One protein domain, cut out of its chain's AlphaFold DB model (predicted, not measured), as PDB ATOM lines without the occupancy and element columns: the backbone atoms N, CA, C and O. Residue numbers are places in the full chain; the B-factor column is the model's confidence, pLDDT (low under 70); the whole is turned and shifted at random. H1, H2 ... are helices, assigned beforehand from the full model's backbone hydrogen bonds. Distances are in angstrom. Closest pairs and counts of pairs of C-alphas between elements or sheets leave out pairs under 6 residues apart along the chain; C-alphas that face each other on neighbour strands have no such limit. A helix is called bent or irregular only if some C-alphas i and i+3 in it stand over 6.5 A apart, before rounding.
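What this domain is: This is residues 786 to 822 and 838 to 963 of the 989 residues of an uncharacterized protein of Legionella massiliensis (UniProt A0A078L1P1). A long helix, H4, runs through the middle, with H5 folded back across it and the hairpin of H6 and H7 packed beside it. At the end of H4 where it begins, H1 packs on it; H3 packs on the far side of H1, and H2 folds back from H1 to reach the ends of H6 and H7. The printed part has 163 residues with seven named helices, H1 to H7 in order, and no named strand; its class is all helix. It is compact, with a radius of gyration of the C-alphas of 17.2 A and spans of 52 by 45 by 26 A.

Where its parts are: Find C-alpha 786 at (206.666, 279.429, 225.669); from there H1 runs to residue 795. H2, residues 800 to 818, covers 27.1 A, and H3, residues 844 to 860, covers 25.2 A. H4 starts at C-alpha 865, at (204.090, 280.595, 218.422), and runs 40.6 A to residue 892. H5, residues 902 to 922, covers 30.1 A. Next come H6, residues 932 to 945, and H7, residues 949 to 961, which ends with C-alpha 961 at (197.049, 267.387, 232.857). H3 and H7 are irregular: C-alphas 845 and 848 are 7.9 A apart, and C-alphas 950 and 953 are 8.1 A apart.

How they stand to each other: Start at H1, which forms a hairpin with H2; they only just touch, with 3 pairs of C-alphas within 8 A, the closest being Leu 789 and Leu 810 at 6.8 A. H1 touches H3 at a steep tilt of 61 degrees, with C-alphas 791 and 854 closest at 6.6 A. H1 also touches residues 865 to 875 of H4, closest at the C-alphas of Glu 786 and Ala 868, 5.4 A. Residues 814 to 818 of H2 touch H7, the C-alphas of Glu 815 and Ile 961 being closest at 5.2 A. H4 and H5 form a hairpin at a steep tilt of 41 degrees, closest at the C-alphas of Ala 885 and Tyr 907, 5.0 A. H4, H6 and H7 form a bundle, helices side by side; in it H6 and H7 are a hairpin at a shallow tilt of 24 degrees, with C-alphas 940 and 958 closest at 6.1 A. H3 and H5 are apart, as are H5 and H7. Every O i to N i+4 pair is within hydrogen-bond range in H1, H4, H5 and H6; H2 has 13 of 15, H3 11 of 13 and H7 7 of 9.

The domain as a whole: The C-alphas farthest apart are those of Met 859 and Leu 895, 55.4 A. Residues 823 to 837 are not printed, and C-alphas 822 and 838 are 24.4 A apart across this cut. Of the links printed whole, none is long. Look for low confidence, pLDDT under 70, in 40 residues, among them 888 to 901 and 946 to 957.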
ATOM      1  N   GLU A 786     206.392 279.927 227.019       90.25
ATOM      2  CA  GLU A 786     206.666 279.429 225.669       90.25
ATOM      3  C   GLU A 786     208.170 279.333 225.373       90.25
ATOM      4  O   GLU A 786     208.633 278.367 224.750       90.25
ATOM      5  N   LEU A 787     208.949 280.309 225.850       91.00
ATOM      6  CA  LEU A 787     210.404 280.327 225.707       91.00
ATOM      7  C   LEU A 787     211.047 279.246 226.581       91.00
ATOM      8  O   LEU A 787     211.886 278.483 226.092       91.00
ATOM      9  N   LEU A 788     210.608 279.135 227.842       92.88
ATOM     10  CA  LEU A 788     211.051 278.082 228.762       92.88
ATOM     11  C   LEU A 788     210.825 276.700 228.149       92.88
ATOM     12  O   LEU A 788     211.744 275.882 228.109       92.88
ATOM     13  N   LEU A 789     209.634 276.459 227.604       91.06
ATOM     14  CA  LEU A 789     209.299 275.200 226.953       91.06
ATOM     15  C   LEU A 789     210.230 274.893 225.773       91.06
ATOM     16  O   LEU A 789     210.801 273.805 225.696       91.06
ATOM     17  N   THR A 790     210.402 275.855 224.868       89.06
ATOM     18  CA  THR A 790     211.156 275.669 223.621       89.06
ATOM     19  C   THR A 790     212.645 275.421 223.880       89.06
ATOM     20  O   THR A 790     213.232 274.463 223.362       89.06
ATOM     21  N   VAL A 791     213.266 276.254 224.718       89.88
ATOM     22  CA  VAL A 791     214.707 276.184 225.004       89.88
ATOM     23  C   VAL A 791     215.032 274.969 225.866       89.88
ATOM     24  O   VAL A 791     215.982 274.239 225.574       89.88
ATOM     25  N   LEU A 792     214.234 274.696 226.905       90.50
ATOM     26  CA  LEU A 792     214.526 273.580 227.802       90.50
ATOM     27  C   LEU A 792     214.305 272.226 227.122       90.50
ATOM     28  O   LEU A 792     215.115 271.310 227.303       90.50
ATOM     29  N   TRP A 793     213.256 272.104 226.297       89.62
ATOM     30  CA  TRP A 793     212.975 270.871 225.566       89.62
ATOM     31  C   TRP A 793     214.056 270.540 224.532       89.62
ATOM     32  O   TRP A 793     214.457 269.378 224.423       89.62
ATOM     33  N   SER A 794     214.560 271.541 223.805       82.94
ATOM     34  CA  SER A 794     215.573 271.357 222.757       82.94
ATOM     35  C   SER A 794     217.001 271.221 223.309       82.94
ATOM     36  O   SER A 794     217.773 270.379 222.835       82.94
ATOM     37  N   GLY A 795     217.355 271.998 224.338       75.31
ATOM     38  CA  GLY A 795     218.731 272.135 224.824       75.31
ATOM     39  C   GLY A 795     219.235 270.992 225.712       75.31
ATOM     40  O   GLY A 795     220.399 270.599 225.612       75.31
ATOM     41  N   PHE A 796     218.381 270.399 226.557       70.62
ATOM     42  CA  PHE A 796     218.853 269.586 227.697       70.62
ATOM     43  C   PHE A 796     218.523 268.083 227.628       70.62
ATOM     44  O   PHE A 796     218.697 267.344 228.599       70.62
ATOM     45  N   GLN A 797     218.170 267.575 226.442       69.06
ATOM     46  CA  GLN A 797     217.864 266.151 226.191       69.06
ATOM     47  C   GLN A 797     219.030 265.181 226.427       69.06
ATOM     48  O   GLN A 797     218.815 263.986 226.637       69.06
ATOM     49  N   LYS A 798     220.277 265.657 226.313       68.62
ATOM     50  CA  LYS A 798     221.470 264.798 226.201       68.62
ATOM     51  C   LYS A 798     222.054 264.354 227.549       68.62
ATOM     52  O   LYS A 798     222.890 263.455 227.573       68.62
ATOM     53  N   ASN A 799     221.633 264.949 228.667       71.19
ATOM     54  CA  ASN A 799     222.149 264.630 230.000       71.19
ATOM     55  C   ASN A 799     221.087 263.914 230.847       71.19
ATOM     56  O   ASN A 799     220.116 264.532 231.265       71.19
ATOM     57  N   ASN A 800     221.295 262.629 231.156       68.75
ATOM     58  CA  ASN A 800     220.292 261.782 231.822       68.75
ATOM     59  C   ASN A 800     219.766 262.325 233.167       68.75
ATOM     60  O   ASN A 800     218.595 262.114 233.467       68.75
ATOM     61  N   LYS A 801     220.590 263.012 233.979       72.50
ATOM     62  CA  LYS A 801     220.139 263.566 235.275       72.50
ATOM     63  C   LYS A 801     219.356 264.871 235.112       72.50
ATOM     64  O   LYS A 801     218.333 265.044 235.764       72.50
ATOM     65  N   LEU A 802     219.811 265.761 234.229       81.81
ATOM     66  CA  LEU A 802     219.091 266.999 233.905       81.81
ATOM     67  C   LEU A 802     217.800 266.721 233.140       81.81
ATOM     68  O   LEU A 802     216.812 267.410 233.357       81.81
ATOM     69  N   LYS A 803     217.789 265.679 232.308       85.00
ATOM     70  CA  LYS A 803     216.626 265.263 231.533       85.00
ATOM     71  C   LYS A 803     215.417 264.991 232.422       85.00
ATOM     72  O   LYS A 803     214.361 265.546 232.164       85.00
ATOM     73  N   GLN A 804     215.573 264.206 233.489       85.94
ATOM     74  CA  GLN A 804     214.454 263.910 234.387       85.94
ATOM     75  C   GLN A 804     213.955 265.160 235.126       85.94
ATOM     76  O   GLN A 804     212.752 265.367 235.220       85.94
ATOM     77  N   ALA A 805     214.862 266.007 235.624       88.12
ATOM     78  CA  ALA A 805     214.475 267.256 236.282       88.12
ATOM     79  C   ALA A 805     213.754 268.214 235.315       88.12
ATOM     80  O   ALA A 805     212.780 268.850 235.698       88.12
ATOM     81  N   THR A 806     214.214 268.276 234.062       90.56
ATOM     82  CA  THR A 806     213.611 269.100 233.004       90.56
ATOM     83  C   THR A 806     212.239 268.564 232.615       90.56
ATOM     84  O   THR A 806     211.296 269.334 232.532       90.56
ATOM     85  N   GLU A 807     212.100 267.247 232.424       90.12
ATOM     86  CA  GLU A 807     210.807 266.613 232.135       90.12
ATOM     87  C   GLU A 807     209.781 266.895 233.235       90.12
ATOM     88  O   GLU A 807     208.660 267.263 232.915       90.12
ATOM     89  N   ASN A 808     210.172 266.776 234.509       90.62
ATOM     90  CA  ASN A 808     209.273 267.053 235.630       90.62
ATOM     91  C   ASN A 808     208.844 268.529 235.680       90.62
ATOM     92  O   ASN A 808     207.671 268.808 235.885       90.62
ATOM     93  N   PHE A 809     209.769 269.473 235.465       93.88
ATOM     94  CA  PHE A 809     209.416 270.895 235.393       93.88
ATOM     95  C   PHE A 809     208.483 271.192 234.209       93.88
ATOM     96  O   PHE A 809     207.532 271.951 234.343       93.88
ATOM     97  N   LEU A 810     208.742 270.589 233.045       93.00
ATOM     98  CA  LEU A 810     207.886 270.772 231.877       93.00
ATOM     99  C   LEU A 810     206.500 270.144 232.069       93.00
ATOM    100  O   LEU A 810     205.542 270.688 231.529       93.00
ATOM    101  N   ASP A 811     206.366 269.047 232.824       89.50
ATOM    102  CA  ASP A 811     205.054 268.514 233.220       89.50
ATOM    103  C   ASP A 811     204.282 269.566 234.041       89.50
ATOM    104  O   ASP A 811     203.173 269.937 233.658       89.50
ATOM    105  N   GLU A 812     204.914 270.128 235.079       91.19
ATOM    106  CA  GLU A 812     204.335 271.174 235.939       91.19
ATOM    107  C   GLU A 812     203.945 272.433 235.141       91.19
ATOM    108  O   GLU A 812     202.862 272.996 235.298       91.19
ATOM    109  N   LEU A 813     204.801 272.855 234.203       93.38
ATOM    110  CA  LEU A 813     204.529 273.978 233.306       93.38
ATOM    111  C   LEU A 813     203.258 273.741 232.478       93.38
ATOM    112  O   LEU A 813     202.446 274.656 232.325       93.38
ATOM    113  N   HIS A 814     203.059 272.531 231.943       89.50
ATOM    114  CA  HIS A 814     201.847 272.219 231.179       89.50
ATOM    115  C   HIS A 814     200.609 272.147 232.073       89.50
ATOM    116  O   HIS A 814     199.539 272.568 231.627       89.50
ATOM    117  N   GLU A 815     200.740 271.656 233.306       88.12
ATOM    118  CA  GLU A 815     199.657 271.658 234.294       88.12
ATOM    119  C   GLU A 815     199.192 273.092 234.587       88.12
ATOM    120  O   GLU A 815     198.017 273.416 234.386       88.12
ATOM    121  N   ILE A 816     200.126 273.997 234.900       90.25
ATOM    122  CA  ILE A 816     199.830 275.412 235.178       90.25
ATOM    123  C   ILE A 816     199.196 276.105 233.959       90.25
ATOM    124  O   ILE A 816     198.169 276.777 234.084       90.25
ATOM    125  N   ILE A 817     199.751 275.937 232.751       88.56
ATOM    126  CA  ILE A 817     199.211 276.569 231.525       88.56
ATOM    127  C   ILE A 817     197.795 276.059 231.196       88.56
ATOM    128  O   ILE A 817     196.956 276.810 230.668       88.56
ATOM    129  N   SER A 818     197.511 274.799 231.529       82.12
ATOM    130  CA  SER A 818     196.203 274.162 231.328       82.12
ATOM    131  C   SER A 818     195.170 274.544 232.382       82.12
ATOM    132  O   SER A 818     193.976 274.366 232.139       82.12
ATOM    133  N   GLY A 819     195.608 275.099 233.515       81.19
ATOM    134  CA  GLY A 819     194.736 275.558 234.588       81.19
ATOM    135  C   GLY A 819     193.750 276.660 234.165       81.19
ATOM    136  O   GLY A 819     193.908 277.289 233.111       81.19
ATOM    137  N   PRO A 820     192.718 276.931 234.984       81.38
ATOM    138  CA  PRO A 820     191.676 277.913 234.692       81.38
ATOM    139  C   PRO A 820     192.152 279.354 234.932       81.38
ATOM    140  O   PRO A 820     191.449 280.300 234.584       81.38
ATOM    141  N   ASP A 821     193.336 279.526 235.525       87.19
ATOM    142  CA  ASP A 821     193.880 280.829 235.876       87.19
ATOM    143  C   ASP A 821     194.146 281.713 234.650       87.19
ATOM    144  O   ASP A 821     194.353 281.261 233.515       87.19
ATOM    145  N   ASN A 822     194.166 283.022 234.894       91.00
ATOM    146  CA  ASN A 822     194.505 283.999 233.868       91.00
ATOM    147  C   ASN A 822     196.004 283.939 233.502       91.00
ATOM    148  O   ASN A 822     196.833 283.434 234.260       91.00
ATOM    149  N   LEU A 838     215.667 275.574 239.009       93.31
ATOM    150  CA  LEU A 838     217.054 276.064 238.973       93.31
ATOM    151  C   LEU A 838     217.829 275.808 240.276       93.31
ATOM    152  O   LEU A 838     219.061 275.717 240.262       93.31
ATOM    153  N   ASN A 839     217.124 275.689 241.401       91.75
ATOM    154  CA  ASN A 839     217.712 275.458 242.719       91.75
ATOM    155  C   ASN A 839     217.819 273.974 243.102       91.75
ATOM    156  O   ASN A 839     218.445 273.656 244.119       91.75
ATOM    157  N   LEU A 840     217.293 273.053 242.286       91.75
ATOM    158  CA  LEU A 840     217.490 271.616 242.480       91.75
ATOM    159  C   LEU A 840     218.981 271.271 242.438       91.75
ATOM    160  O   LEU A 840     219.720 271.729 241.568       91.75
ATOM    161  N   SER A 841     219.434 270.389 243.330       87.56
ATOM    162  CA  SER A 841     220.847 269.983 243.417       87.56
ATOM    163  C   SER A 841     221.407 269.425 242.098       87.56
ATOM    164  O   SER A 841     222.589 269.599 241.812       87.56
ATOM    165  N   ALA A 842     220.556 268.801 241.274       85.19
ATOM    166  CA  ALA A 842     220.910 268.281 239.953       85.19
ATOM    167  C   ALA A 842     221.064 269.366 238.868       85.19
ATOM    168  O   ALA A 842     221.767 269.135 237.884       85.19
ATOM    169  N   VAL A 843     220.420 270.526 239.037       87.12
ATOM    170  CA  VAL A 843     220.335 271.612 238.040       87.12
ATOM    171  C   VAL A 843     221.240 272.784 238.413       87.12
ATOM    172  O   VAL A 843     221.865 273.375 237.536       87.12
ATOM    173  N   LYS A 844     221.399 273.070 239.710       89.81
ATOM    174  CA  LYS A 844     222.186 274.188 240.251       89.81
ATOM    175  C   LYS A 844     223.587 274.355 239.629       89.81
ATOM    176  O   LYS A 844     223.939 275.493 239.325       89.81
ATOM    177  N   PRO A 845     224.376 273.292 239.345       89.75
ATOM    178  CA  PRO A 845     225.678 273.433 238.673       89.75
ATOM    179  C   PRO A 845     225.605 273.975 237.234       89.75
ATOM    180  O   PRO A 845     226.614 274.414 236.692       89.75
ATOM    181  N   LYS A 846     224.428 273.908 236.603       89.12
ATOM    182  CA  LYS A 846     224.136 274.347 235.233       89.12
ATOM    183  C   LYS A 846     223.252 275.595 235.172       89.12
ATOM    184  O   LYS A 846     222.924 276.029 234.074       89.12
ATOM    185  N   ARG A 847     222.906 276.200 236.317       91.50
ATOM    186  CA  ARG A 847     222.016 277.373 236.403       91.50
ATOM    187  C   ARG A 847     222.414 278.481 235.424       91.50
ATOM    188  O   ARG A 847     221.586 278.896 234.626       91.50
ATOM    189  N   ASN A 848     223.677 278.907 235.444       91.31
ATOM    190  CA  ASN A 848     224.139 280.010 234.595       91.31
ATOM    191  C   ASN A 848     224.119 279.656 233.101       91.31
ATOM    192  O   ASN A 848     223.826 280.514 232.285       91.31
ATOM    193  N   GLU A 849     224.383 278.397 232.741       90.38
ATOM    194  CA  GLU A 849     224.307 277.930 231.349       90.38
ATOM    195  C   GLU A 849     222.859 277.935 230.836       90.38
ATOM    196  O   GLU A 849     222.601 278.376 229.717       90.38
ATOM    197  N   ILE A 850     221.909 277.496 231.672       91.38
ATOM    198  CA  ILE A 850     220.473 277.517 231.360       91.38
ATOM    199  C   ILE A 850     219.977 278.958 231.208       91.38
ATOM    200  O   ILE A 850     219.345 279.279 230.205       91.38
ATOM    201  N   LEU A 851     220.293 279.827 232.174       93.19
ATOM    202  CA  LEU A 851     219.909 281.239 232.136       93.19
ATOM    203  C   LEU A 851     220.510 281.954 230.923       93.19
ATOM    204  O   LEU A 851     219.790 282.672 230.241       93.19
ATOM    205  N   GLN A 852     221.787 281.716 230.605       91.81
ATOM    206  CA  GLN A 852     222.406 282.311 229.421       91.81
ATOM    207  C   GLN A 852     221.728 281.836 228.134       91.81
ATOM    208  O   GLN A 852     221.408 282.657 227.289       91.81
ATOM    209  N   SER A 853     221.416 280.539 228.022       89.75
ATOM    210  CA  SER A 853     220.717 279.999 226.846       89.75
ATOM    211  C   SER A 853     219.335 280.634 226.650       89.75
ATOM    212  O   SER A 853     218.918 280.875 225.521       89.75
ATOM    213  N   LEU A 854     218.619 280.912 227.744       91.69
ATOM    214  CA  LEU A 854     217.318 281.585 227.708       91.69
ATOM    215  C   LEU A 854     217.440 283.067 227.334       91.69
ATOM    216  O   LEU A 854     216.616 283.554 226.568       91.69
ATOM    217  N   ARG A 855     218.470 283.764 227.826       92.25
ATOM    218  CA  ARG A 855     218.758 285.168 227.477       92.25
ATOM    219  C   ARG A 855     219.174 285.317 226.019       92.25
ATOM    220  O   ARG A 855     218.675 286.188 225.320       92.25
ATOM    221  N   ASP A 856     220.038 284.429 225.538       88.94
ATOM    222  CA  ASP A 856     220.445 284.417 224.134       88.94
ATOM    223  C   ASP A 856     219.223 284.168 223.236       88.94
ATOM    224  O   ASP A 856     219.035 284.841 222.227       88.94
ATOM    225  N   ALA A 857     218.340 283.249 223.636       86.00
ATOM    226  CA  ALA A 857     217.111 282.968 222.902       86.00
ATOM    227  C   ALA A 857     216.080 284.109 222.978       86.00
ATOM    228  O   ALA A 857     215.376 284.331 221.997       86.00
ATOM    229  N   SER A 858     216.003 284.861 224.084       84.38
ATOM    230  CA  SER A 858     215.117 286.031 224.184       84.38
ATOM    231  C   SER A 858     215.603 287.227 223.357       84.38
ATOM    232  O   SER A 858     214.791 288.074 222.992       84.38
ATOM    233  N   MET A 859     216.899 287.286 223.024       80.56
ATOM    234  CA  MET A 859     217.488 288.338 222.185       80.56
ATOM    235  C   MET A 859     217.319 288.115 220.674       80.56
ATOM    236  O   MET A 859     217.384 289.084 219.920       80.56
ATOM    237  N   VAL A 860     217.166 286.867 220.214       67.19
ATOM    238  CA  VAL A 860     217.337 286.522 218.788       67.19
ATOM    239  C   VAL A 860     216.058 286.661 217.949       67.19
ATOM    240  O   VAL A 860     216.189 286.915 216.760       67.19
ATOM    241  N   GLU A 861     214.857 286.567 218.528       51.88
ATOM    242  CA  GLU A 861     213.550 286.996 217.974       51.88
ATOM    243  C   GLU A 861     212.436 286.512 218.927       51.88
ATOM    244  O   GLU A 861     212.639 285.568 219.695       51.88
ATOM    245  N   THR A 862     211.243 287.124 218.893       59.69
ATOM    246  CA  THR A 862     210.063 286.592 219.603       59.69
ATOM    247  C   THR A 862     209.828 285.145 219.180       59.69
ATOM    248  O   THR A 862     209.619 284.898 217.993       59.69
ATOM    249  N   VAL A 863     209.852 284.204 220.132       63.69
ATOM    250  CA  VAL A 863     209.624 282.773 219.872       63.69
ATOM    251  C   VAL A 863     208.373 282.619 219.019       63.69
ATOM    252  O   VAL A 863     207.275 282.953 219.469       63.69
ATOM    253  N   GLU A 864     208.533 282.134 217.784       72.81
ATOM    254  CA  GLU A 864     207.389 281.918 216.909       72.81
ATOM    255  C   GLU A 864     206.382 281.011 217.635       72.81
ATOM    256  O   GLU A 864     206.762 279.927 218.094       72.81
ATOM    257  N   PRO A 865     205.097 281.400 217.735       76.12
ATOM    258  CA  PRO A 865     204.090 280.595 218.422       76.12
ATOM    259  C   PRO A 865     204.054 279.148 217.918       76.12
ATOM    260  O   PRO A 865     203.888 278.210 218.696       76.12
ATOM    261  N   ASP A 866     204.295 278.959 216.618       80.44
ATOM    262  CA  ASP A 866     204.336 277.652 215.965       80.44
ATOM    263  C   ASP A 866     205.484 276.773 216.505       80.44
ATOM    264  O   ASP A 866     205.319 275.559 216.657       80.44
ATOM    265  N   LEU A 867     206.627 277.364 216.869       84.06
ATOM    266  CA  LEU A 867     207.766 276.656 217.457       84.06
ATOM    267  C   LEU A 867     207.469 276.188 218.890       84.06
ATOM    268  O   LEU A 867     207.787 275.047 219.243       84.06
ATOM    269  N   ALA A 868     206.812 277.027 219.693       84.94
ATOM    270  CA  ALA A 868     206.389 276.667 221.046       84.94
ATOM    271  C   ALA A 868     205.324 275.558 221.027       84.94
ATOM    272  O   ALA A 868     205.422 274.578 221.770       84.94
ATOM    273  N   ILE A 869     204.351 275.651 220.111       86.06
ATOM    274  CA  ILE A 869     203.331 274.613 219.897       86.06
ATOM    275  C   ILE A 869     203.981 273.298 219.462       86.06
ATOM    276  O   ILE A 869     203.635 272.240 219.989       86.06
ATOM    277  N   ASN A 870     204.939 273.339 218.534       87.94
ATOM    278  CA  ASN A 870     205.656 272.143 218.090       87.94
ATOM    279  C   ASN A 870     206.490 271.523 219.218       87.94
ATOM    280  O   ASN A 870     206.467 270.305 219.395       87.94
ATOM    281  N   SER A 871     207.155 272.341 220.034       88.81
ATOM    282  CA  SER A 871     207.901 271.866 221.207       88.81
ATOM    283  C   SER A 871     206.972 271.214 222.237       88.81
ATOM    284  O   SER A 871     207.261 270.117 222.717       88.81
ATOM    285  N   SER A 872     205.807 271.821 222.505       88.94
ATOM    286  CA  SER A 872     204.756 271.243 223.358       88.94
ATOM    287  C   SER A 872     204.248 269.909 222.810       88.94
ATOM    288  O   SER A 872     204.196 268.906 223.525       88.94
ATOM    289  N   LYS A 873     203.939 269.868 221.506       89.75
ATOM    290  CA  LYS A 873     203.501 268.669 220.785       89.75
ATOM    291  C   LYS A 873     204.492 267.527 220.971       89.75
ATOM    292  O   LYS A 873     204.105 266.419 221.344       89.75
ATOM    293  N   GLU A 874     205.766 267.785 220.697       90.12
ATOM    294  CA  GLU A 874     206.818 266.779 220.803       90.12
ATOM    295  C   GLU A 874     207.027 266.303 222.238       90.12
ATOM    296  O   GLU A 874     207.153 265.093 222.456       90.12
ATOM    297  N   PHE A 875     207.028 267.227 223.202       90.56
ATOM    298  CA  PHE A 875     207.156 266.917 224.622       90.56
ATOM    299  C   PHE A 875     206.020 266.013 225.106       90.56
ATOM    300  O   PHE A 875     206.272 264.924 225.622       90.56
ATOM    301  N   LEU A 876     204.764 266.404 224.881       88.25
ATOM    302  CA  LEU A 876     203.605 265.652 225.365       88.25
ATOM    303  C   LEU A 876     203.515 264.267 224.716       88.25
ATOM    304  O   LEU A 876     203.263 263.267 225.393       88.25
ATOM    305  N   ILE A 877     203.809 264.166 223.415       89.19
ATOM    306  CA  ILE A 877     203.903 262.870 222.729       89.19
ATOM    307  C   ILE A 877     205.040 262.029 223.317       89.19
ATOM    308  O   ILE A 877     204.864 260.824 223.521       89.19
ATOM    309  N   HIS A 878     206.200 262.633 223.592       89.56
ATOM    310  CA  HIS A 878     207.320 261.946 224.226       89.56
ATOM    311  C   HIS A 878     206.919 261.377 225.588       89.56
ATOM    312  O   HIS A 878     207.122 260.181 225.812       89.56
ATOM    313  N   ARG A 879     206.329 262.199 226.465       87.12
ATOM    314  CA  ARG A 879     205.906 261.798 227.813       87.12
ATOM    315  C   ARG A 879     204.863 260.691 227.770       87.12
ATOM    316  O   ARG A 879     205.048 259.654 228.408       87.12
ATOM    317  N   LEU A 880     203.839 260.823 226.928       83.88
ATOM    318  CA  LEU A 880     202.836 259.773 226.740       83.88
ATOM    319  C   LEU A 880     203.454 258.471 226.220       83.88
ATOM    320  O   LEU A 880     203.210 257.403 226.778       83.88
ATOM    321  N   ALA A 881     204.300 258.524 225.190       85.62
ATOM    322  CA  ALA A 881     204.958 257.327 224.667       85.62
ATOM    323  C   ALA A 881     205.857 256.658 225.723       85.62
ATOM    324  O   ALA A 881     205.904 255.428 225.812       85.62
ATOM    325  N   GLN A 882     206.536 257.450 226.556       85.12
ATOM    326  CA  GLN A 882     207.382 256.975 227.650       85.12
ATOM    327  C   GLN A 882     206.557 256.281 228.746       85.12
ATOM    328  O   GLN A 882     206.919 255.177 229.170       85.12
ATOM    329  N   CYS A 883     205.440 256.886 229.164       80.88
ATOM    330  CA  CYS A 883     204.500 256.327 230.139       80.88
ATOM    331  C   CYS A 883     203.870 255.022 229.635       80.88
ATOM    332  O   CYS A 883     203.854 254.021 230.358       80.88
ATOM    333  N   GLY A 884     203.423 254.996 228.378       79.31
ATOM    334  CA  GLY A 884     202.824 253.809 227.764       79.31
ATOM    335  C   GLY A 884     203.826 252.665 227.602       79.31
ATOM    336  O   GLY A 884     203.538 251.534 227.986       79.31
ATOM    337  N   ALA A 885     205.046 252.954 227.132       81.81
ATOM    338  CA  ALA A 885     206.085 251.939 226.970       81.81
ATOM    339  C   ALA A 885     206.530 251.322 228.307       81.81
ATOM    340  O   ALA A 885     206.809 250.123 228.367       81.81
ATOM    341  N   ARG A 886     206.564 252.111 229.393       79.19
ATOM    342  CA  ARG A 886     206.822 251.594 230.749       79.19
ATOM    343  C   ARG A 886     205.695 250.670 231.224       79.19
ATOM    344  O   ARG A 886     205.989 249.614 231.775       79.19
ATOM    345  N   ASP A 887     204.428 251.019 230.981       71.56
ATOM    346  CA  ASP A 887     203.290 250.184 231.400       71.56
ATOM    347  C   ASP A 887     203.213 248.854 230.633       71.56
ATOM    348  O   ASP A 887     203.011 247.804 231.244       71.56
ATOM    349  N   CYS A 888     203.453 248.873 229.317       69.25
ATOM    350  CA  CYS A 888     203.502 247.660 228.494       69.25
ATOM    351  C   CYS A 888     204.562 246.665 228.994       69.25
ATOM    352  O   CYS A 888     204.302 245.463 229.042       69.25
ATOM    353  N   LEU A 889     205.727 247.154 229.434       68.00
ATOM    354  CA  LEU A 889     206.773 246.306 230.014       68.00
ATOM    355  C   LEU A 889     206.390 245.733 231.377       68.00
ATOM    356  O   LEU A 889     206.651 244.559 231.624       68.00
ATOM    357  N   CYS A 890     205.749 246.523 232.246       63.06
ATOM    358  CA  CYS A 890     205.276 246.036 233.544       63.06
ATOM    359  C   CYS A 890     204.252 244.899 233.401       63.06
ATOM    360  O   CYS A 890     204.214 244.014 234.250       63.06
ATOM    361  N   ARG A 891     203.445 244.897 232.330       60.59
ATOM    362  CA  ARG A 891     202.454 243.838 232.055       60.59
ATOM    363  C   ARG A 891     203.035 242.606 231.353       60.59
ATOM    364  O   ARG A 891     202.437 241.540 231.436       60.59
ATOM    365  N   GLN A 892     204.171 242.741 230.663       57.78
ATOM    366  CA  GLN A 892     204.805 241.665 229.881       57.78
ATOM    367  C   GLN A 892     206.054 241.059 230.546       57.78
ATOM    368  O   GLN A 892     206.657 240.136 229.997       57.78
ATOM    369  N   ALA A 893     206.450 241.537 231.728       55.66
ATOM    370  CA  ALA A 893     207.532 240.949 232.512       55.66
ATOM    371  C   ALA A 893     207.099 239.600 233.122       55.66
ATOM    372  O   ALA A 893     206.590 239.534 234.238       55.66
ATOM    373  N   GLY A 894     207.286 238.510 232.373       56.41
ATOM    374  CA  GLY A 894     207.242 237.147 232.910       56.41
ATOM    375  C   GLY A 894     208.482 236.808 233.754       56.41
ATOM    376  O   GLY A 894     209.404 237.615 233.879       56.41
ATOM    377  N   LEU A 895     208.534 235.574 234.281       49.16
ATOM    378  CA  LEU A 895     209.563 235.058 235.210       49.16
ATOM    379  C   LEU A 895     211.034 235.217 234.738       49.16
ATOM    380  O   LEU A 895     211.943 235.079 235.549       49.16
ATOM    381  N   PHE A 896     211.273 235.507 233.452       55.34
ATOM    382  CA  PHE A 896     212.602 235.627 232.830       55.34
ATOM    383  C   PHE A 896     213.016 237.064 232.451       55.34
ATOM    384  O   PHE A 896     214.043 237.258 231.805       55.34
ATOM    385  N   GLY A 897     212.258 238.080 232.878       56.62
ATOM    386  CA  GLY A 897     212.565 239.483 232.593       56.62
ATOM    387  C   GLY A 897     212.206 239.921 231.166       56.62
ATOM    388  O   GLY A 897     211.939 239.118 230.276       56.62
ATOM    389  N   SER A 898     212.140 241.237 230.964       57.72
ATOM    390  CA  SER A 898     211.774 241.858 229.687       57.72
ATOM    391  C   SER A 898     212.806 241.582 228.591       57.72
ATOM    392  O   SER A 898     214.003 241.770 228.813       57.72
ATOM    393  N   THR A 899     212.352 241.244 227.382       61.75
ATOM    394  CA  THR A 899     213.203 241.098 226.194       61.75
ATOM    395  C   THR A 899     213.977 242.400 225.914       61.75
ATOM    396  O   THR A 899     213.356 243.467 225.802       61.75
ATOM    397  N   PRO A 900     215.318 242.358 225.776       63.19
ATOM    398  CA  PRO A 900     216.114 243.533 225.430       63.19
ATOM    399  C   PRO A 900     215.588 244.197 224.150       63.19
ATOM    400  O   PRO A 900     215.397 243.539 223.132       63.19
ATOM    401  N   GLY A 901     215.324 245.505 224.201       69.88
ATOM    402  CA  GLY A 901     214.832 246.280 223.052       69.88
ATOM    403  C   GLY A 901     213.310 246.464 222.960       69.88
ATOM    404  O   GLY A 901     212.878 247.371 222.248       69.88
ATOM    405  N   MET A 902     212.504 245.722 223.734       77.50
ATOM    406  CA  MET A 902     211.036 245.879 223.754       77.50
ATOM    407  C   MET A 902     210.577 247.269 224.203       77.50
ATOM    408  O   MET A 902     209.600 247.800 223.678       77.50
ATOM    409  N   TYR A 903     211.300 247.895 225.138       80.94
ATOM    410  CA  TYR A 903     211.016 249.274 225.545       80.94
ATOM    411  C   TYR A 903     211.085 250.224 224.351       80.94
ATOM    412  O   TYR A 903     210.165 250.995 224.098       80.94
ATOM    413  N   LYS A 904     212.193 250.136 223.605       83.94
ATOM    414  CA  LYS A 904     212.502 251.031 222.495       83.94
ATOM    415  C   LYS A 904     211.513 250.830 221.350       83.94
ATOM    416  O   LYS A 904     211.016 251.813 220.816       83.94
ATOM    417  N   SER A 905     211.187 249.583 221.002       82.56
ATOM    418  CA  SER A 905     210.203 249.300 219.951       82.56
ATOM    419  C   SER A 905     208.802 249.794 220.323       82.56
ATOM    420  O   SER A 905     208.145 250.430 219.499       82.56
ATOM    421  N   THR A 906     208.368 249.571 221.569       81.69
ATOM    422  CA  THR A 906     207.050 250.009 222.057       81.69
ATOM    423  C   THR A 906     206.957 251.531 222.130       81.69
ATOM    424  O   THR A 906     205.978 252.114 221.670       81.69
ATOM    425  N   TYR A 907     208.000 252.185 222.645       86.94
ATOM    426  CA  TYR A 907     208.110 253.639 222.682       86.94
ATOM    427  C   TYR A 907     208.006 254.253 221.278       86.94
ATOM    428  O   TYR A 907     207.162 255.117 221.046       86.94
ATOM    429  N   GLU A 908     208.797 253.767 220.315       88.75
ATOM    430  CA  GLU A 908     208.789 254.284 218.937       88.75
ATOM    431  C   GLU A 908     207.465 254.021 218.204       88.75
ATOM    432  O   GLU A 908     207.064 254.805 217.338       88.75
ATOM    433  N   HIS A 909     206.781 252.920 218.531       85.75
ATOM    434  CA  HIS A 909     205.449 252.631 218.006       85.75
ATOM    435  C   HIS A 909     204.405 253.618 218.547       85.75
ATOM    436  O   HIS A 909     203.677 254.230 217.764       85.75
ATOM    437  N   LEU A 910     204.364 253.813 219.871       83.81
ATOM    438  CA  LEU A 910     203.425 254.731 220.521       83.81
ATOM    439  C   LEU A 910     203.659 256.178 220.092       83.81
ATOM    440  O   LEU A 910     202.694 256.870 219.769       83.81
ATOM    441  N   LYS A 911     204.922 256.611 220.012       89.88
ATOM    442  CA  LYS A 911     205.300 257.947 219.537       89.88
ATOM    443  C   LYS A 911     204.725 258.218 218.144       89.88
ATOM    444  O   LYS A 911     203.984 259.180 217.971       89.88
ATOM    445  N   ARG A 912     204.983 257.329 217.172       88.44
ATOM    446  CA  ARG A 912     204.469 257.458 215.794       88.44
ATOM    447  C   ARG A 912     202.944 257.453 215.724       88.44
ATOM    448  O   ARG A 912     202.362 258.259 215.002       88.44
ATOM    449  N   MET A 913     202.298 256.563 216.476       87.50
ATOM    450  CA  MET A 913     200.838 256.482 216.520       87.50
ATOM    451  C   MET A 913     200.215 257.779 217.058       87.50
ATOM    452  O   MET A 913     199.265 258.287 216.463       87.50
ATOM    453  N   LEU A 914     200.731 258.302 218.174       85.69
ATOM    454  CA  LEU A 914     200.225 259.523 218.802       85.69
ATOM    455  C   LEU A 914     200.439 260.744 217.900       85.69
ATOM    456  O   LEU A 914     199.492 261.504 217.711       85.69
ATOM    457  N   SER A 915     201.616 260.885 217.276       88.88
ATOM    458  CA  SER A 915     201.892 261.959 216.307       88.88
ATOM    459  C   SER A 915     200.884 261.978 215.159       88.88
ATOM    460  O   SER A 915     200.243 263.002 214.932       88.88
ATOM    461  N   HIS A 916     200.683 260.839 214.489       87.94
ATOM    462  CA  HIS A 916     199.780 260.749 213.337       87.94
ATOM    463  C   HIS A 916     198.320 261.039 213.715       87.94
ATOM    464  O   HIS A 916     197.596 261.716 212.988       87.94
ATOM    465  N   LYS A 917     197.848 260.510 214.852       86.69
ATOM    466  CA  LYS A 917     196.463 260.733 215.294       86.69
ATOM    467  C   LYS A 917     196.219 262.175 215.734       86.69
ATOM    468  O   LYS A 917     195.148 262.707 215.457       86.69
ATOM    469  N   LEU A 918     197.187 262.797 216.406       87.56
ATOM    470  CA  LEU A 918     197.073 264.189 216.830       87.56
ATOM    471  C   LEU A 918     197.060 265.144 215.631       87.56
ATOM    472  O   LEU A 918     196.259 266.069 215.618       87.56
ATOM    473  N   GLU A 919     197.882 264.900 214.608       87.00
ATOM    474  CA  GLU A 919     197.865 265.697 213.371       87.00
ATOM    475  C   GLU A 919     196.498 265.670 212.686       87.00
ATOM    476  O   GLU A 919     195.975 266.720 212.321       87.00
ATOM    477  N   ALA A 920     195.871 264.493 212.598       85.50
ATOM    478  CA  ALA A 920     194.526 264.362 212.044       85.50
ATOM    479  C   ALA A 920     193.468 265.155 212.838       85.50
ATOM    480  O   ALA A 920     192.562 265.739 212.250       85.50
ATOM    481  N   GLU A 921     193.578 265.205 214.168       85.94
ATOM    482  CA  GLU A 921     192.663 265.972 215.022       85.94
ATOM    483  C   GLU A 921     192.927 267.484 214.972       85.94
ATOM    484  O   GLU A 921     191.980 268.269 215.031       85.94
ATOM    485  N   LEU A 922     194.183 267.917 214.836       84.00
ATOM    486  CA  LEU A 922     194.528 269.338 214.709       84.00
ATOM    487  C   LEU A 922     194.024 269.938 213.388       84.00
ATOM    488  O   LEU A 922     193.598 271.090 213.384       84.00
ATOM    489  N   LEU A 923     193.949 269.149 212.307       84.25
ATOM    490  CA  LEU A 923     193.347 269.565 211.027       84.25
ATOM    491  C   LEU A 923     191.850 269.915 211.125       84.25
ATOM    492  O   LEU A 923     191.306 270.530 210.213       84.25
ATOM    493  N   THR A 924     191.172 269.545 212.217       82.94
ATOM    494  CA  THR A 924     189.757 269.902 212.443       82.94
ATOM    495  C   THR A 924     189.559 271.330 212.960       82.94
ATOM    496  O   THR A 924     188.425 271.797 213.033       82.94
ATOM    497  N   ILE A 925     190.634 272.031 213.330       79.69
ATOM    498  CA  ILE A 925     190.595 273.426 213.779       79.69
ATOM    499  C   ILE A 925     190.797 274.311 212.541       79.69
ATOM    500  O   ILE A 925     191.923 274.616 212.166       79.69
ATOM    501  N   VAL A 926     189.699 274.662 211.862       68.94
ATOM    502  CA  VAL A 926     189.737 275.321 210.537       68.94
ATOM    503  C   VAL A 926     189.843 276.851 210.635       68.94
ATOM    504  O   VAL A 926     190.391 277.487 209.740       68.94
ATOM    505  N   ASP A 927     189.395 277.442 211.747       69.31
ATOM    506  CA  ASP A 927     189.162 278.894 211.834       69.31
ATOM    507  C   ASP A 927     190.264 279.686 212.566       69.31
ATOM    508  O   ASP A 927     190.212 280.916 212.616       69.31
ATOM    509  N   ARG A 928     191.261 279.016 213.169       79.12
ATOM    510  CA  ARG A 928     192.369 279.672 213.895       79.12
ATOM    511  C   ARG A 928     193.596 278.770 214.048       79.12
ATOM    512  O   ARG A 928     193.474 277.550 214.005       79.12
ATOM    513  N   LYS A 929     194.768 279.363 214.316       79.81
ATOM    514  CA  LYS A 929     195.962 278.604 214.727       79.81
ATOM    515  C   LYS A 929     195.709 277.879 216.065       79.81
ATOM    516  O   LYS A 929     195.104 278.481 216.958       79.81
ATOM    517  N   PRO A 930     196.137 276.613 216.219       81.69
ATOM    518  CA  PRO A 930     195.939 275.855 217.451       81.69
ATOM    519  C   PRO A 930     196.771 276.437 218.596       81.69
ATOM    520  O   PRO A 930     197.907 276.839 218.394       81.69
ATOM    521  N   THR A 931     196.226 276.454 219.806       84.44
ATOM    522  CA  THR A 931     196.961 276.814 221.031       84.44
ATOM    523  C   THR A 931     197.517 275.570 221.738       84.44
ATOM    524  O   THR A 931     197.098 274.447 221.449       84.44
ATOM    525  N   ILE A 932     198.415 275.743 222.720       81.88
ATOM    526  CA  ILE A 932     198.881 274.635 223.586       81.88
ATOM    527  C   ILE A 932     197.692 273.953 224.286       81.88
ATOM    528  O   ILE A 932     197.627 272.727 224.361       81.88
ATOM    529  N   GLN A 933     196.691 274.724 224.718       81.38
ATOM    530  CA  GLN A 933     195.467 274.171 225.303       81.38
ATOM    531  C   GLN A 933     194.657 273.352 224.294       81.38
ATOM    532  O   GLN A 933     194.169 272.275 224.635       81.38
ATOM    533  N   ASP A 934     194.519 273.823 223.050       83.00
ATOM    534  CA  ASP A 934     193.859 273.042 221.997       83.00
ATOM    535  C   ASP A 934     194.597 271.716 221.768       83.00
ATOM    536  O   ASP A 934     193.962 270.668 221.628       83.00
ATOM    537  N   LEU A 935     195.933 271.741 221.802       85.44
ATOM    538  CA  LEU A 935     196.760 270.552 221.651       85.44
ATOM    539  C   LEU A 935     196.510 269.531 222.766       85.44
ATOM    540  O   LEU A 935     196.277 268.361 222.467       85.44
ATOM    541  N   ILE A 936     196.478 269.967 224.027       82.94
ATOM    542  CA  ILE A 936     196.203 269.102 225.186       82.94
ATOM    543  C   ILE A 936     194.800 268.491 225.090       82.94
ATOM    544  O   ILE A 936     194.646 267.277 225.244       82.94
ATOM    545  N   LYS A 937     193.785 269.288 224.726       82.62
ATOM    546  CA  LYS A 937     192.408 268.801 224.521       82.62
ATOM    547  C   LYS A 937     192.321 267.760 223.410       82.62
ATOM    548  O   LYS A 937     191.696 266.713 223.575       82.62
ATOM    549  N   LYS A 938     192.935 268.031 222.255       86.88
ATOM    550  CA  LYS A 938     192.930 267.090 221.127       86.88
ATOM    551  C   LYS A 938     193.700 265.820 221.459       86.88
ATOM    552  O   LYS A 938     193.262 264.732 221.091       86.88
ATOM    553  N   LEU A 939     194.795 265.936 222.198       83.56
ATOM    554  CA  LEU A 939     195.568 264.790 222.654       83.56
ATOM    555  C   LEU A 939     194.775 263.923 223.643       83.56
ATOM    556  O   LEU A 939     194.803 262.699 223.517       83.56
ATOM    557  N   ASP A 940     193.988 264.525 224.538       82.19
ATOM    558  CA  ASP A 940     193.069 263.798 225.428       82.19
ATOM    559  C   ASP A 940     192.021 263.012 224.625       82.19
ATOM    560  O   ASP A 940     191.817 261.814 224.844       82.19
ATOM    561  N   VAL A 941     191.442 263.632 223.591       83.94
ATOM    562  CA  VAL A 941     190.532 262.954 222.654       83.94
ATOM    563  C   VAL A 941     191.225 261.779 221.950       83.94
ATOM    564  O   VAL A 941     190.652 260.690 221.869       83.94
ATOM    565  N   VAL A 942     192.462 261.956 221.472       84.00
ATOM    566  CA  VAL A 942     193.255 260.887 220.831       84.00
ATOM    567  C   VAL A 942     193.500 259.716 221.788       84.00
ATOM    568  O   VAL A 942     193.373 258.549 221.388       84.00
ATOM    569  N   VAL A 943     193.834 260.009 223.046       80.19
ATOM    570  CA  VAL A 943     194.084 259.001 224.085       80.19
ATOM    571  C   VAL A 943     192.786 258.275 224.454       80.19
ATOM    572  O   VAL A 943     192.774 257.043 224.473       80.19
ATOM    573  N   LYS A 944     191.666 258.990 224.632       79.12
ATOM    574  CA  LYS A 944     190.337 258.409 224.919       79.12
ATOM    575  C   LYS A 944     189.797 257.549 223.773       79.12
ATOM    576  O   LYS A 944     189.257 256.474 224.020       79.12
ATOM    577  N   LYS A 945     189.983 257.968 222.514       77.81
ATOM    578  CA  LYS A 945     189.564 257.208 221.314       77.81
ATOM    579  C   LYS A 945     190.409 255.957 221.060       77.81
ATOM    580  O   LYS A 945     190.020 255.091 220.275       77.81
ATOM    581  N   SER A 946     191.580 255.835 221.679       69.44
ATOM    582  CA  SER A 946     192.445 254.671 221.505       69.44
ATOM    583  C   SER A 946     191.950 253.515 222.393       69.44
ATOM    584  O   SER A 946     192.408 253.333 223.511       69.44
ATOM    585  N   GLN A 947     190.996 252.724 221.886       54.09
ATOM    586  CA  GLN A 947     190.239 251.657 222.580       54.09
ATOM    587  C   GLN A 947     191.045 250.436 223.097       54.09
ATOM    588  O   GLN A 947     190.468 249.383 223.366       54.09
ATOM    589  N   ARG A 948     192.374 250.506 223.245       58.88
ATOM    590  CA  ARG A 948     193.146 249.383 223.809       58.88
ATOM    591  C   ARG A 948     193.207 249.487 225.335       58.88
ATOM    592  O   ARG A 948     193.671 250.492 225.865       58.88
ATOM    593  N   ASN A 949     192.872 248.393 226.033       52.06
ATOM    594  CA  ASN A 949     193.057 248.202 227.489       52.06
ATOM    595  C   ASN A 949     194.503 248.476 227.985       52.06
ATOM    596  O   ASN A 949     194.762 248.544 229.187       52.06
ATOM    597  N   GLU A 950     195.456 248.634 227.067       52.53
ATOM    598  CA  GLU A 950     196.875 248.938 227.286       52.53
ATOM    599  C   GLU A 950     197.158 250.415 227.645       52.53
ATOM    600  O   GLU A 950     198.299 250.746 227.942       52.53
ATOM    601  N   LEU A 951     196.153 251.305 227.661       61.00
ATOM    602  CA  LEU A 951     196.366 252.762 227.788       61.00
ATOM    603  C   LEU A 951     195.777 253.395 229.064       61.00
ATOM    604  O   LEU A 951     195.738 254.617 229.183       61.00
ATOM    605  N   ALA A 952     195.383 252.596 230.061       61.25
ATOM    606  CA  ALA A 952     194.794 253.092 231.315       61.25
ATOM    607  C   ALA A 952     195.701 254.077 232.091       61.25
ATOM    608  O   ALA A 952     195.204 255.001 232.728       61.25
ATOM    609  N   LYS A 953     197.035 253.929 232.024       62.81
ATOM    610  CA  LYS A 953     197.972 254.910 232.609       62.81
ATOM    611  C   LYS A 953     198.168 256.161 231.751       62.81
ATOM    612  O   LYS A 953     198.440 257.211 232.315       62.81
ATOM    613  N   LEU A 954     197.984 256.077 230.428       65.44
ATOM    614  CA  LEU A 954     197.951 257.275 229.577       65.44
ATOM    615  C   LEU A 954     196.717 258.113 229.874       65.44
ATOM    616  O   LEU A 954     196.812 259.328 229.936       65.44
ATOM    617  N   GLN A 955     195.580 257.457 230.112       65.88
ATOM    618  CA  GLN A 955     194.358 258.124 230.548       65.88
ATOM    619  C   GLN A 955     194.517 258.767 231.929       65.88
ATOM    620  O   GLN A 955     193.962 259.832 232.133       65.88
ATOM    621  N   ARG A 956     195.288 258.173 232.856       66.25
ATOM    622  CA  ARG A 956     195.609 258.804 234.152       66.25
ATOM    623  C   ARG A 956     196.523 260.017 234.013       66.25
ATOM    624  O   ARG A 956     196.182 261.055 234.544       66.25
ATOM    625  N   TYR A 957     197.611 259.906 233.255       65.25
ATOM    626  CA  TYR A 957     198.504 261.041 233.002       65.25
ATOM    627  C   TYR A 957     197.783 262.175 232.250       65.25
ATOM    628  O   TYR A 957     197.899 263.339 232.612       65.25
ATOM    629  N   MET A 958     196.938 261.848 231.261       73.06
ATOM    630  CA  MET A 958     196.055 262.850 230.657       73.06
ATOM    631  C   MET A 958     195.022 263.376 231.653       73.06
ATOM    632  O   MET A 958     194.726 264.555 231.606       73.06
ATOM    633  N   ALA A 959     194.489 262.563 232.566       66.12
ATOM    634  CA  ALA A 959     193.571 263.030 233.608       66.12
ATOM    635  C   ALA A 959     194.247 263.896 234.686       66.12
ATOM    636  O   ALA A 959     193.531 264.600 235.384       66.12
ATOM    637  N   GLU A 960     195.577 263.859 234.807       65.38
ATOM    638  CA  GLU A 960     196.371 264.764 235.651       65.38
ATOM    639  C   GLU A 960     196.577 266.122 234.949       65.38
ATOM    640  O   GLU A 960     196.413 267.158 235.577       65.38
ATOM    641  N   ILE A 961     196.791 266.144 233.625       61.56
ATOM    642  CA  ILE A 961     197.049 267.387 232.857       61.56
ATOM    643  C   ILE A 961     195.765 268.020 232.265       61.56
ATOM    644  O   ILE A 961     195.703 269.216 231.994       61.56
ATOM    645  N   SER A 962     194.703 267.235 232.060       54.06
ATOM    646  CA  SER A 962     193.432 267.650 231.441       54.06
ATOM    647  C   SER A 962     192.294 268.123 232.378       54.06
ATOM    648  O   SER A 962     191.300 268.609 231.822       54.06
ATOM    649  N   PRO A 963     192.311 267.997 233.725       48.81
ATOM    650  CA  PRO A 963     191.079 268.077 234.517       48.81
ATOM    651  C   PRO A 963     190.485 269.492 234.648       48.81
ATOM    652  O   PRO A 963     189.408 269.639 235.215       48.81
TER     653      PRO A 963